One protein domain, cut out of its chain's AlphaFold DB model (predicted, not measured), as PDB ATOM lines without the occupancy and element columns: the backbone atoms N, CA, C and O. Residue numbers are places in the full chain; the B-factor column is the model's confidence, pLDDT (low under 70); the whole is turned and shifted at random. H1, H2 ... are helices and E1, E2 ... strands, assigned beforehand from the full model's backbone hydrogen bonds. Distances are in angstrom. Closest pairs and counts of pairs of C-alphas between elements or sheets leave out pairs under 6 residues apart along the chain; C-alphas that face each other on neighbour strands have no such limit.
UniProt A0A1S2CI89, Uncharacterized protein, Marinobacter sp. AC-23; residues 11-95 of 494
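Overview. This is residues 11 to 95 of the 494 residues of an uncharacterized protein of Marinobacter sp. AC-23 (UniProt A0A1S2CI89). A twisted wall of four antiparallel strands has two helices beside each other at it: H2 over one face, and H1, running the same way as H2, which only grazes the sheet. A long loop, residues 53 to 65, folds back from the end of E2 before E3, and short H3 lies off the sheet near the last printed residue. The printed part has 85 residues with three named helices and four named strands in the order H1 E1 E2 E3 E4 H2 H3; the sheet order is E1 E2 E3 E4, and the class is mixed, helices and strands. It is compact, with a radius of gyration of the C-alphas of 12.1 A and spans of 30 by 29 by 21 A.

Arrangement. H1, residues 11 to 22, only grazes the sheet, with its residues 12 to 20. E1, residues 34 to 38, is an edge strand and forms a hairpin with E2, residues 45 to 52; N 35 and O 48 are 2.9 A apart, within hydrogen-bond range. H1 and E2 are near each other, with 5 pairs of C-alphas within 10 A. E2 and E3, residues 66 to 69, form a hairpin with N 47 and O 66 at 2.8 A. E3 and E4, residues 72 to 75, form another, with N 67 and O 74 at 2.8 A. The four strands make a meander, each the antiparallel neighbour of the one before, and the sheet is only just strongly twisted, its C-alphas up to 4.3 A off the best plane. H2, residues 78 to 85, is on the sheet at a height of 9.9 A, over E3 and only just over E2, on which 3 of its C-alphas fall. On the local plane it stands at 40 degrees to E3, slantwise to the strands. The closest C-alphas of H2 and E2 are those of Ala 81 and Leu 46, 7.5 A apart. H1 and H2 are close but not clearly touching, the closest C-alphas being those of Ile 12 and Phe 78, 6.4 A apart, at a shallow tilt of 22 degrees, the same way. H3, residues 89 to 93, is not on the sheet and is only just apart from H2, at 8.1 A. In H1, H2 and H3 every O i to N i+4 pair is within hydrogen-bond range.

Along the chain. H1 begins at C-alpha 11 at (-8.742, -16.697, 38.049) and is 16.9 A long from first to last C-alpha. E1 is 12.9 A long, and E2, the longest strand by residues, is 20.5 A long and ends at C-alpha 52 at (2.814, -26.507, 44.622). E3 and E4 have 4 residues each. H2 is 10.6 A long. H3, 5 residues, ends at C-alpha 93 at (-0.255, -17.345, 14.962).

Size, cuts and confidence. The two C-alphas farthest apart are those of Gln 31 and Ser 95, at 35.4 A. The printed part has no cut. The links H1 to E1 and E2 to E3 are long. The mean pLDDT of the printed part is 91.7, and no printed residue is under 70.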
ATOM      1  N   PRO A  11      -8.977 -17.099  39.439       94.50
ATOM      2  CA  PRO A  11      -8.742 -16.697  38.049       94.50
ATOM      3  C   PRO A  11      -7.299 -16.933  37.593       94.50
ATOM      4  O   PRO A  11      -7.085 -17.613  36.587       94.50
ATOM      5  N   ILE A  12      -6.310 -16.483  38.379       95.00
ATOM      6  CA  ILE A  12      -4.888 -16.756  38.109       95.00
ATOM      7  C   ILE A  12      -4.638 -18.265  38.037       95.00
ATOM      8  O   ILE A  12      -3.972 -18.736  37.115       95.00
ATOM      9  N   ASN A  13      -5.177 -19.049  38.975       93.75
ATOM     10  CA  ASN A  13      -4.953 -20.491  38.987       93.75
ATOM     11  C   ASN A  13      -5.543 -21.197  37.754       93.75
ATOM     12  O   ASN A  13      -4.854 -22.005  37.131       93.75
ATOM     13  N   ALA A  14      -6.783 -20.876  37.384       93.31
ATOM     14  CA  ALA A  14      -7.491 -21.526  36.288       93.31
ATOM     15  C   ALA A  14      -6.909 -21.153  34.914       93.31
ATOM     16  O   ALA A  14      -6.672 -22.038  34.087       93.31
ATOM     17  N   TYR A  15      -6.596 -19.869  34.704       95.19
ATOM     18  CA  TYR A  15      -5.983 -19.374  33.471       95.19
ATOM     19  C   TYR A  15      -4.562 -19.906  33.276       95.19
ATOM     20  O   TYR A  15      -4.255 -20.519  32.253       95.19
ATOM     21  N   PHE A  16      -3.682 -19.714  34.265       95.25
ATOM     22  CA  PHE A  16      -2.276 -20.057  34.082       95.25
ATOM     23  C   PHE A  16      -2.021 -21.566  34.116       95.25
ATOM     24  O   PHE A  16      -1.087 -22.005  33.456       95.25
ATOM     25  N   ASN A  17      -2.854 -22.390  34.765       93.69
ATOM     26  CA  ASN A  17      -2.754 -23.843  34.581       93.69
ATOM     27  C   ASN A  17      -3.189 -24.295  33.176       93.69
ATOM     28  O   ASN A  17      -2.572 -25.215  32.645       93.69
ATOM     29  N   ALA A  18      -4.192 -23.659  32.554       91.75
ATOM     30  CA  ALA A  18      -4.541 -23.939  31.157       91.75
ATOM     31  C   ALA A  18      -3.368 -23.586  30.224       91.75
ATOM     32  O   ALA A  18      -2.898 -24.432  29.463       91.75
ATOM     33  N   LEU A  19      -2.823 -22.367  30.363       92.00
ATOM     34  CA  LEU A  19      -1.673 -21.892  29.586       92.00
ATOM     35  C   LEU A  19      -0.459 -22.813  29.760       92.00
ATOM     36  O   LEU A  19       0.069 -23.326  28.775       92.00
ATOM     37  N   LEU A  20      -0.031 -23.052  31.005       91.56
ATOM     38  CA  LEU A  20       1.174 -23.832  31.304       91.56
ATOM     39  C   LEU A  20       1.074 -25.290  30.829       91.56
ATOM     40  O   LEU A  20       2.096 -25.874  30.466       91.56
ATOM     41  N   ARG A  21      -0.135 -25.871  30.833       88.06
ATOM     42  CA  ARG A  21      -0.390 -27.251  30.402       88.06
ATOM     43  C   ARG A  21      -0.372 -27.419  28.884       88.06
ATOM     44  O   ARG A  21       0.123 -28.439  28.416       88.06
ATOM     45  N   GLU A  22      -0.944 -26.476  28.140       84.38
ATOM     46  CA  GLU A  22      -1.222 -26.658  26.707       84.38
ATOM     47  C   GLU A  22      -0.226 -25.934  25.780       84.38
ATOM     48  O   GLU A  22       0.002 -26.406  24.670       84.38
ATOM     49  N   THR A  23       0.452 -24.876  26.248       81.50
ATOM     50  CA  THR A  23       1.533 -24.183  25.497       81.50
ATOM     51  C   THR A  23       2.949 -24.531  25.971       81.50
ATOM     52  O   THR A  23       3.923 -23.919  25.534       81.50
ATOM     53  N   GLY A  24       3.082 -25.467  26.916       72.19
ATOM     54  CA  GLY A  24       4.371 -25.852  27.493       72.19
ATOM     55  C   GLY A  24       5.285 -26.632  26.530       72.19
ATOM     56  O   GLY A  24       4.859 -27.033  25.447       72.19
ATOM     57  N   PRO A  25       6.541 -26.915  26.930       79.81
ATOM     58  CA  PRO A  25       7.070 -26.796  28.290       79.81
ATOM     59  C   PRO A  25       7.601 -25.397  28.642       79.81
ATOM     60  O   PRO A  25       8.419 -24.824  27.929       79.81
ATOM     61  N   TRP A  26       7.219 -24.900  29.822       86.38
ATOM     62  CA  TRP A  26       7.727 -23.644  30.384       86.38
ATOM     63  C   TRP A  26       8.763 -23.896  31.494       86.38
ATOM     64  O   TRP A  26       8.541 -24.780  32.332       86.38
ATOM     65  N   PRO A  27       9.883 -23.143  31.550       91.62
ATOM     66  CA  PRO A  27      10.902 -23.320  32.582       91.62
ATOM     67  C   PRO A  27      10.372 -23.182  34.017       91.62
ATOM     68  O   PRO A  27       9.564 -22.306  34.333       91.62
ATOM     69  N   TRP A  28      10.877 -24.053  34.896       93.00
ATOM     70  CA  TRP A  28      10.542 -24.126  36.318       93.00
ATOM     71  C   TRP A  28      11.766 -23.810  37.183       93.00
ATOM     72  O   TRP A  28      12.751 -24.550  37.165       93.00
ATOM     73  N   HIS A  29      11.677 -22.761  38.000       92.88
ATOM     74  CA  HIS A  29      12.768 -22.305  38.864       92.88
ATOM     75  C   HIS A  29      12.541 -22.782  40.295       92.88
ATOM     76  O   HIS A  29      11.885 -22.113  41.092       92.88
ATOM     77  N   SER A  30      13.076 -23.958  40.635       88.69
ATOM     78  CA  SER A  30      12.837 -24.624  41.927       88.69
ATOM     79  C   SER A  30      13.229 -23.779  43.146       88.69
ATOM     80  O   SER A  30      12.461 -23.712  44.103       88.69
ATOM     81  N   GLN A  31      14.377 -23.093  43.091       87.50
ATOM     82  CA  GLN A  31      14.899 -22.244  44.174       87.50
ATOM     83  C   GLN A  31      13.969 -21.065  44.509       87.50
ATOM     84  O   GLN A  31      13.800 -20.711  45.673       87.50
ATOM     85  N   HIS A  32      13.334 -20.483  43.490       86.00
ATOM     86  CA  HIS A  32      12.460 -19.310  43.610       86.00
ATOM     87  C   HIS A  32      10.965 -19.645  43.462       86.00
ATOM     88  O   HIS A  32      10.130 -18.741  43.458       86.00
ATOM     89  N   ARG A  33      10.637 -20.936  43.326       93.50
ATOM     90  CA  ARG A  33       9.289 -21.517  43.227       93.50
ATOM     91  C   ARG A  33       8.358 -20.777  42.257       93.50
ATOM     92  O   ARG A  33       7.229 -20.449  42.616       93.50
ATOM     93  N   HIS A  34       8.804 -20.539  41.024       95.12
ATOM     94  CA  HIS A  34       7.975 -19.940  39.969       95.12
ATOM     95  C   HIS A  34       8.203 -20.582  38.594       95.12
ATOM     96  O   HIS A  34       9.266 -21.141  38.317       95.12
ATOM     97  N   PHE A  35       7.200 -20.471  37.725       95.69
ATOM     98  CA  PHE A  35       7.359 -20.662  36.281       95.69
ATOM     99  C   PHE A  35       7.748 -19.338  35.622       95.69
ATOM    100  O   PHE A  35       7.335 -18.278  36.095       95.69
ATOM    101  N   SER A  36       8.518 -19.391  34.536       94.94
ATOM    102  CA  SER A  36       8.882 -18.209  33.746       94.94
ATOM    103  C   SER A  36       8.460 -18.369  32.287       94.94
ATOM    104  O   SER A  36       8.868 -19.329  31.637       94.94
ATOM    105  N   ILE A  37       7.700 -17.410  31.764       95.19
ATOM    106  CA  ILE A  37       7.288 -17.331  30.359       95.19
ATOM    107  C   ILE A  37       8.009 -16.133  29.742       95.19
ATOM    108  O   ILE A  37       7.787 -15.011  30.186       95.19
ATOM    109  N   THR A  38       8.877 -16.349  28.750       94.12
ATOM    110  CA  THR A  38       9.662 -15.278  28.103       94.12
ATOM    111  C   THR A  38       9.108 -14.966  26.716       94.12
ATOM    112  O   THR A  38       8.982 -15.863  25.885       94.12
ATOM    113  N   HIS A  39       8.808 -13.695  26.445       93.94
ATOM    114  CA  HIS A  39       8.354 -13.247  25.132       93.94
ATOM    115  C   HIS A  39       9.556 -13.119  24.172       93.94
ATOM    116  O   HIS A  39      10.452 -12.299  24.411       93.94
ATOM    117  N   PRO A  40       9.612 -13.902  23.077       91.12
ATOM    118  CA  PRO A  40      10.852 -14.133  22.329       91.12
ATOM    119  C   PRO A  40      11.355 -12.919  21.536       91.12
ATOM    120  O   PRO A  40      12.520 -12.891  21.159       91.12
ATOM    121  N   GLN A  41      10.505 -11.915  21.286       90.56
ATOM    122  CA  GLN A  41      10.882 -10.706  20.540       90.56
ATOM    123  C   GLN A  41      11.303  -9.535  21.445       90.56
ATOM    124  O   GLN A  41      12.076  -8.683  21.014       90.56
ATOM    125  N   SER A  42      10.799  -9.466  22.685       91.50
ATOM    126  CA  SER A  42      11.082  -8.353  23.615       91.50
ATOM    127  C   SER A  42      12.080  -8.718  24.718       91.50
ATOM    128  O   SER A  42      12.679  -7.822  25.317       91.50
ATOM    129  N   GLY A  43      12.263 -10.014  24.998       92.81
ATOM    130  CA  GLY A  43      13.068 -10.516  26.116       92.81
ATOM    131  C   GLY A  43      12.405 -10.344  27.489       92.81
ATOM    132  O   GLY A  43      12.981 -10.730  28.505       92.81
ATOM    133  N   GLU A  44      11.197  -9.780  27.541       95.81
ATOM    134  CA  GLU A  44      10.424  -9.670  28.777       95.81
ATOM    135  C   GLU A  44       9.998 -11.047  29.274       95.81
ATOM    136  O   GLU A  44       9.740 -11.953  28.481       95.81
ATOM    137  N   THR A  45       9.919 -11.214  30.591       96.25
ATOM    138  CA  THR A  45       9.599 -12.506  31.201       96.25
ATOM    139  C   THR A  45       8.551 -12.358  32.295       96.25
ATOM    140  O   THR A  45       8.814 -11.746  33.328       96.25
ATOM    141  N   LEU A  46       7.376 -12.953  32.089       97.31
ATOM    142  CA  LEU A  46       6.345 -13.096  33.110       97.31
ATOM    143  C   LEU A  46       6.733 -14.224  34.076       97.31
ATOM    144  O   LEU A  46       6.979 -15.358  33.663       97.31
ATOM    145  N   LEU A  47       6.783 -13.908  35.368       96.50
ATOM    146  CA  LEU A  47       7.074 -14.834  36.458       96.50
ATOM    147  C   LEU A  47       5.771 -15.158  37.195       96.50
ATOM    148  O   LEU A  47       5.089 -14.263  37.700       96.50
ATOM    149  N   ILE A  48       5.444 -16.447  37.265       96.44
ATOM    150  CA  ILE A  48       4.197 -16.972  37.832       96.44
ATOM    151  C   ILE A  48       4.548 -17.776  39.095       96.44
ATOM    152  O   ILE A  48       5.065 -18.896  38.975       96.44
ATOM    153  N   PRO A  49       4.315 -17.243  40.312       95.06
ATOM    154  CA  PRO A  49       4.620 -17.952  41.552       95.06
ATOM    155  C   PRO A  49       3.861 -19.277  41.670       95.06
ATOM    156  O   PRO A  49       2.721 -19.402  41.229       95.06
ATOM    157  N   CYS A  50       4.463 -20.271  42.320       93.75
ATOM    158  CA  CYS A  50       3.907 -21.612  42.453       93.75
ATOM    159  C   CYS A  50       4.134 -22.172  43.863       93.75
ATOM    160  O   CYS A  50       5.235 -22.570  44.255       93.75
ATOM    161  N   ARG A  51       3.053 -22.248  44.638       90.56
ATOM    162  CA  ARG A  51       3.031 -22.883  45.959       90.56
ATOM    163  C   ARG A  51       3.210 -24.400  45.851       90.56
ATOM    164  O   ARG A  51       3.905 -24.958  46.697       90.56
ATOM    165  N   PHE A  52       2.660 -25.058  44.827       90.75
ATOM    166  CA  PHE A  52       2.814 -26.507  44.622       90.75
ATOM    167  C   PHE A  52       2.847 -26.900  43.137       90.75
ATOM    168  O   PHE A  52       1.849 -26.765  42.426       90.75
ATOM    169  N   ARG A  53       3.978 -27.452  42.676       93.12
ATOM    170  CA  ARG A  53       4.136 -27.992  41.317       93.12
ATOM    171  C   ARG A  53       3.696 -29.457  41.274       93.12
ATOM    172  O   ARG A  53       4.509 -30.356  41.457       93.12
ATOM    173  N   SER A  54       2.412 -29.686  40.998       90.88
ATOM    174  CA  SER A  54       1.901 -31.024  40.664       90.88
ATOM    175  C   SER A  54       2.573 -31.593  39.410       90.88
ATOM    176  O   SER A  54       2.842 -30.848  38.467       90.88
ATOM    177  N   LEU A  55       2.773 -32.914  39.370       88.12
ATOM    178  CA  LEU A  55       3.168 -33.640  38.155       88.12
ATOM    179  C   LEU A  55       2.007 -33.763  37.150       88.12
ATOM    180  O   LEU A  55       2.244 -33.842  35.952       88.12
ATOM    181  N   GLY A  56       0.754 -33.717  37.616       84.12
ATOM    182  CA  GLY A  56      -0.453 -33.818  36.784       84.12
ATOM    183  C   GLY A  56      -0.906 -32.503  36.130       84.12
ATOM    184  O   GLY A  56      -2.094 -32.337  35.871       84.12
ATOM    185  N   GLY A  57      -0.012 -31.525  35.948       84.62
ATOM    186  CA  GLY A  57      -0.289 -30.248  35.263       84.62
ATOM    187  C   GLY A  57      -1.200 -29.240  35.990       84.62
ATOM    188  O   GLY A  57      -1.232 -28.078  35.608       84.62
ATOM    189  N   ARG A  58      -1.917 -29.635  37.051       90.44
ATOM    190  CA  ARG A  58      -2.697 -28.722  37.915       90.44
ATOM    191  C   ARG A  58      -1.833 -28.212  39.070       90.44
ATOM    192  O   ARG A  58      -1.706 -28.887  40.092       90.44
ATOM    193  N   HIS A  59      -1.219 -27.046  38.925       92.50
ATOM    194  CA  HIS A  59      -0.340 -26.456  39.935       92.50
ATOM    195  C   HIS A  59      -1.103 -25.518  40.890       92.50
ATOM    196  O   HIS A  59      -2.051 -24.838  40.493       92.50
ATOM    197  N   LEU A  60      -0.670 -25.413  42.151       92.38
ATOM    198  CA  LEU A  60      -1.175 -24.386  43.071       92.38
ATOM    199  C   LEU A  60      -0.371 -23.100  42.866       92.38
ATOM    200  O   LEU A  60       0.654 -22.885  43.512       92.38
ATOM    201  N   LEU A  61      -0.808 -22.273  41.923       93.62
ATOM    202  CA  LEU A  61      -0.187 -20.989  41.601       93.62
ATOM    203  C   LEU A  61      -0.457 -19.930  42.690       93.62
ATOM    204  O   LEU A  61      -1.427 -20.029  43.444       93.62
ATOM    205  N   GLY A  62       0.442 -18.953  42.808       91.44
ATOM    206  CA  GLY A  62       0.342 -17.818  43.730       91.44
ATOM    207  C   GLY A  62      -0.017 -16.513  43.002       91.44
ATOM    208  O   GLY A  62       0.278 -16.391  41.816       91.44
ATOM    209  N   PRO A  63      -0.631 -15.535  43.693       90.94
ATOM    210  CA  PRO A  63      -1.254 -14.379  43.040       90.94
ATOM    211  C   PRO A  63      -0.299 -13.236  42.668       90.94
ATOM    212  O   PRO A  63      -0.670 -12.365  41.890       90.94
ATOM    213  N   ASP A  64       0.911 -13.207  43.232       93.88
ATOM    214  CA  ASP A  64       1.856 -12.093  43.071       93.88
ATOM    215  C   ASP A  64       2.625 -12.191  41.733       93.88
ATOM    216  O   ASP A  64       3.828 -12.454  41.713       93.88
ATOM    217  N   LEU A  65       1.922 -12.025  40.608       96.44
ATOM    218  CA  LEU A  65       2.503 -12.051  39.260       96.44
ATOM    219  C   LEU A  65       3.493 -10.894  39.054       96.44
ATOM    220  O   LEU A  65       3.194  -9.744  39.385       96.44
ATOM    221  N   LEU A  66       4.656 -11.185  38.461       96.62
ATOM    222  CA  LEU A  66       5.692 -10.190  38.159       96.62
ATOM    223  C   LEU A  66       6.040 -10.215  36.669       96.62
ATOM    224  O   LEU A  66       6.404 -11.266  36.152       96.62
ATOM    225  N   LEU A  67       6.033  -9.065  35.998       96.75
ATOM    226  CA  LEU A  67       6.621  -8.922  34.665       96.75
ATOM    227  C   LEU A  67       8.043  -8.361  34.794       96.75
ATOM    228  O   LEU A  67       8.244  -7.248  35.282       96.75
ATOM    229  N   ASN A  68       9.036  -9.145  34.378       94.38
ATOM    230  CA  ASN A  68      10.436  -8.742  34.333       94.38
ATOM    231  C   ASN A  68      10.771  -8.097  32.986       94.38
ATOM    232  O   ASN A  68      10.568  -8.695  31.932       94.38
ATOM    233  N   SER A  69      11.306  -6.880  33.047       90.00
ATOM    234  CA  SER A  69      11.629  -6.030  31.897       90.00
ATOM    235  C   SER A  69      13.059  -5.486  32.021       90.00
ATOM    236  O   SER A  69      13.741  -5.729  33.017       90.00
ATOM    237  N   LYS A  70      13.504  -4.653  31.070       82.12
ATOM    238  CA  LYS A  70      14.786  -3.918  31.177       82.12
ATOM    239  C   LYS A  70      14.899  -3.051  32.446       82.12
ATOM    240  O   LYS A  70      16.005  -2.722  32.854       82.12
ATOM    241  N   ASN A  71      13.770  -2.710  33.075       83.69
ATOM    242  CA  ASN A  71      13.690  -1.950  34.327       83.69
ATOM    243  C   ASN A  71      13.493  -2.850  35.569       83.69
ATOM    244  O   ASN A  71      13.016  -2.372  36.599       83.69
ATOM    245  N   GLY A  72      13.797  -4.147  35.461       88.69
ATOM    246  CA  GLY A  72      13.594  -5.145  36.513       88.69
ATOM    247  C   GLY A  72      12.157  -5.686  36.610       88.69
ATOM    248  O   GLY A  72      11.304  -5.360  35.770       88.69
ATOM    249  N   PRO A  73      11.887  -6.532  37.626       92.31
ATOM    250  CA  PRO A  73      10.582  -7.138  37.871       92.31
ATOM    251  C   PRO A  73       9.606  -6.152  38.515       92.31
ATOM    252  O   PRO A  73       9.905  -5.534  39.538       92.31
ATOM    253  N   LYS A  74       8.404  -6.045  37.942       95.38
ATOM    254  CA  LYS A  74       7.306  -5.218  38.457       95.38
ATOM    255  C   LYS A  74       6.047  -6.065  38.665       95.38
ATOM    256  O   LYS A  74       5.739  -6.869  37.787       95.38
ATOM    257  N   PRO A  75       5.299  -5.889  39.769       96.00
ATOM    258  CA  PRO A  75       3.979  -6.493  39.920       96.00
ATOM    259  C   PRO A  75       3.028  -6.073  38.796       96.00
ATOM    260  O   PRO A  75       3.001  -4.900  38.420       96.00
ATOM    261  N   VAL A  76       2.239  -7.021  38.294       96.75
ATOM    262  CA  VAL A  76       1.204  -6.798  37.270       96.75
ATOM    263  C   VAL A  76      -0.147  -7.330  37.743       96.75
ATOM    264  O   VAL A  76      -0.209  -8.214  38.597       96.75
ATOM    265  N   SER A  77      -1.242  -6.779  37.210       96.00
ATOM    266  CA  SER A  77      -2.583  -7.318  37.467       96.00
ATOM    267  C   SER A  77      -2.798  -8.643  36.723       96.00
ATOM    268  O   SER A  77      -2.063  -8.952  35.782       96.00
ATOM    269  N   PHE A  78      -3.825  -9.406  37.112       95.75
ATOM    270  CA  PHE A  78      -4.222 -10.616  36.388       95.75
ATOM    271  C   PHE A  78      -4.525 -10.310  34.913       95.75
ATOM    272  O   PHE A  78      -3.875 -10.879  34.038       95.75
ATOM    273  N   MET A  79      -5.418  -9.354  34.638       96.50
ATOM    274  CA  MET A  79      -5.773  -8.973  33.267       96.50
ATOM    275  C   MET A  79      -4.574  -8.441  32.470       96.50
ATOM    276  O   MET A  79      -4.373  -8.867  31.341       96.50
ATOM    277  N   THR A  80      -3.693  -7.635  33.073       96.69
ATOM    278  CA  THR A  80      -2.451  -7.173  32.414       96.69
ATOM    279  C   THR A  80      -1.524  -8.333  32.035       96.69
ATOM    280  O   THR A  80      -0.864  -8.295  30.998       96.69
ATOM    281  N   ALA A  81      -1.464  -9.385  32.855       97.06
ATOM    282  CA  ALA A  81      -0.696 -10.583  32.533       97.06
ATOM    283  C   ALA A  81      -1.370 -11.426  31.432       97.06
ATOM    284  O   ALA A  81      -0.668 -11.960  30.576       97.06
ATOM    285  N   VAL A  82      -2.708 -11.502  31.414       96.12
ATOM    286  CA  VAL A  82      -3.501 -12.143  30.346       96.12
ATOM    287  C   VAL A  82      -3.275 -11.432  29.009       96.12
ATOM    288  O   VAL A  82      -2.855 -12.072  28.045       96.12
ATOM    289  N   GLU A  83      -3.461 -10.110  28.965       95.62
ATOM    290  CA  GLU A  83      -3.180  -9.248  27.809       95.62
ATOM    291  C   GLU A  83      -1.756  -9.461  27.285       95.62
ATOM    292  O   GLU A  83      -1.566  -9.709  26.094       95.62
ATOM    293  N   TRP A  84      -0.758  -9.449  28.177       96.12
ATOM    294  CA  TRP A  84       0.635  -9.705  27.809       96.12
ATOM    295  C   TRP A  84       0.818 -11.109  27.211       96.12
ATOM    296  O   TRP A  84       1.435 -11.246  26.155       96.12
ATOM    297  N   THR A  85       0.229 -12.158  27.802       94.62
ATOM    298  CA  THR A  85       0.324 -13.513  27.229       94.62
ATOM    299  C   THR A  85      -0.338 -13.630  25.857       94.62
ATOM    300  O   THR A  85       0.186 -14.344  25.009       94.62
ATOM    301  N   LEU A  86      -1.402 -12.870  25.571       92.75
ATOM    302  CA  LEU A  86      -2.033 -12.820  24.244       92.75
ATOM    303  C   LEU A  86      -1.148 -12.174  23.157       92.75
ATOM    304  O   LEU A  86      -1.491 -12.265  21.978       92.75
ATOM    305  N   THR A  87      -0.002 -11.583  23.518       93.12
ATOM    306  CA  THR A  87       1.025 -11.125  22.560       93.12
ATOM    307  C   THR A  87       2.056 -12.204  22.200       93.12
ATOM    308  O   THR A  87       2.805 -12.028  21.243       93.12
ATOM    309  N   LEU A  88       2.093 -13.344  22.907       91.38
ATOM    310  CA  LEU A  88       3.027 -14.440  22.615       91.38
ATOM    311  C   LEU A  88       2.814 -14.973  21.183       91.38
ATOM    312  O   LEU A  88       1.682 -15.334  20.843       91.38
ATOM    313  N   PRO A  89       3.871 -15.119  20.353       89.25
ATOM    314  CA  PRO A  89       3.729 -15.541  18.957       89.25
ATOM    315  C   PRO A  89       2.979 -16.860  18.742       89.25
ATOM    316  O   PRO A  89       2.287 -16.993  17.739       89.25
ATOM    317  N   ALA A  90       3.050 -17.801  19.691       85.50
ATOM    318  CA  ALA A  90       2.253 -19.031  19.657       85.50
ATOM    319  C   ALA A  90       0.743 -18.743  19.535       85.50
ATOM    320  O   ALA A  90       0.067 -19.342  18.709       85.50
ATOM    321  N   LEU A  91       0.234 -17.762  20.286       86.50
ATOM    322  CA  LEU A  91      -1.186 -17.401  20.292       86.50
ATOM    323  C   LEU A  91      -1.541 -16.421  19.176       86.50
ATOM    324  O   LEU A  91      -2.644 -16.490  18.633       86.50
ATOM    325  N   LEU A  92      -0.615 -15.528  18.805       88.19
ATOM    326  CA  LEU A  92      -0.793 -14.640  17.652       88.19
ATOM    327  C   LEU A  92      -0.982 -15.434  16.353       88.19
ATOM    328  O   LEU A  92      -1.854 -15.084  15.562       88.19
ATOM    329  N   ASN A  93      -0.205 -16.503  16.160       85.88
ATOM    330  CA  ASN A  93      -0.255 -17.345  14.962       85.88
ATOM    331  C   ASN A  93      -1.548 -18.175  14.854       85.88
ATOM    332  O   ASN A  93      -1.943 -18.549  13.754       85.88
ATOM    333  N   GLU A  94      -2.210 -18.456  15.978       84.19
ATOM    334  CA  GLU A  94      -3.421 -19.284  16.050       84.19
ATOM    335  C   GLU A  94      -4.731 -18.470  16.075       84.19
ATOM    336  O   GLU A  94      -5.815 -19.046  16.177       84.19
ATOM    337  N   SER A  95      -4.681 -17.130  16.007       84.94
ATOM    338  CA  SER A  95      -5.886 -16.301  16.163       84.94
ATOM    339  C   SER A  95      -5.896 -14.974  15.397       84.94
ATOM    340  O   SER A  95      -4.868 -14.365  15.099       84.94
TER     341      SER A  95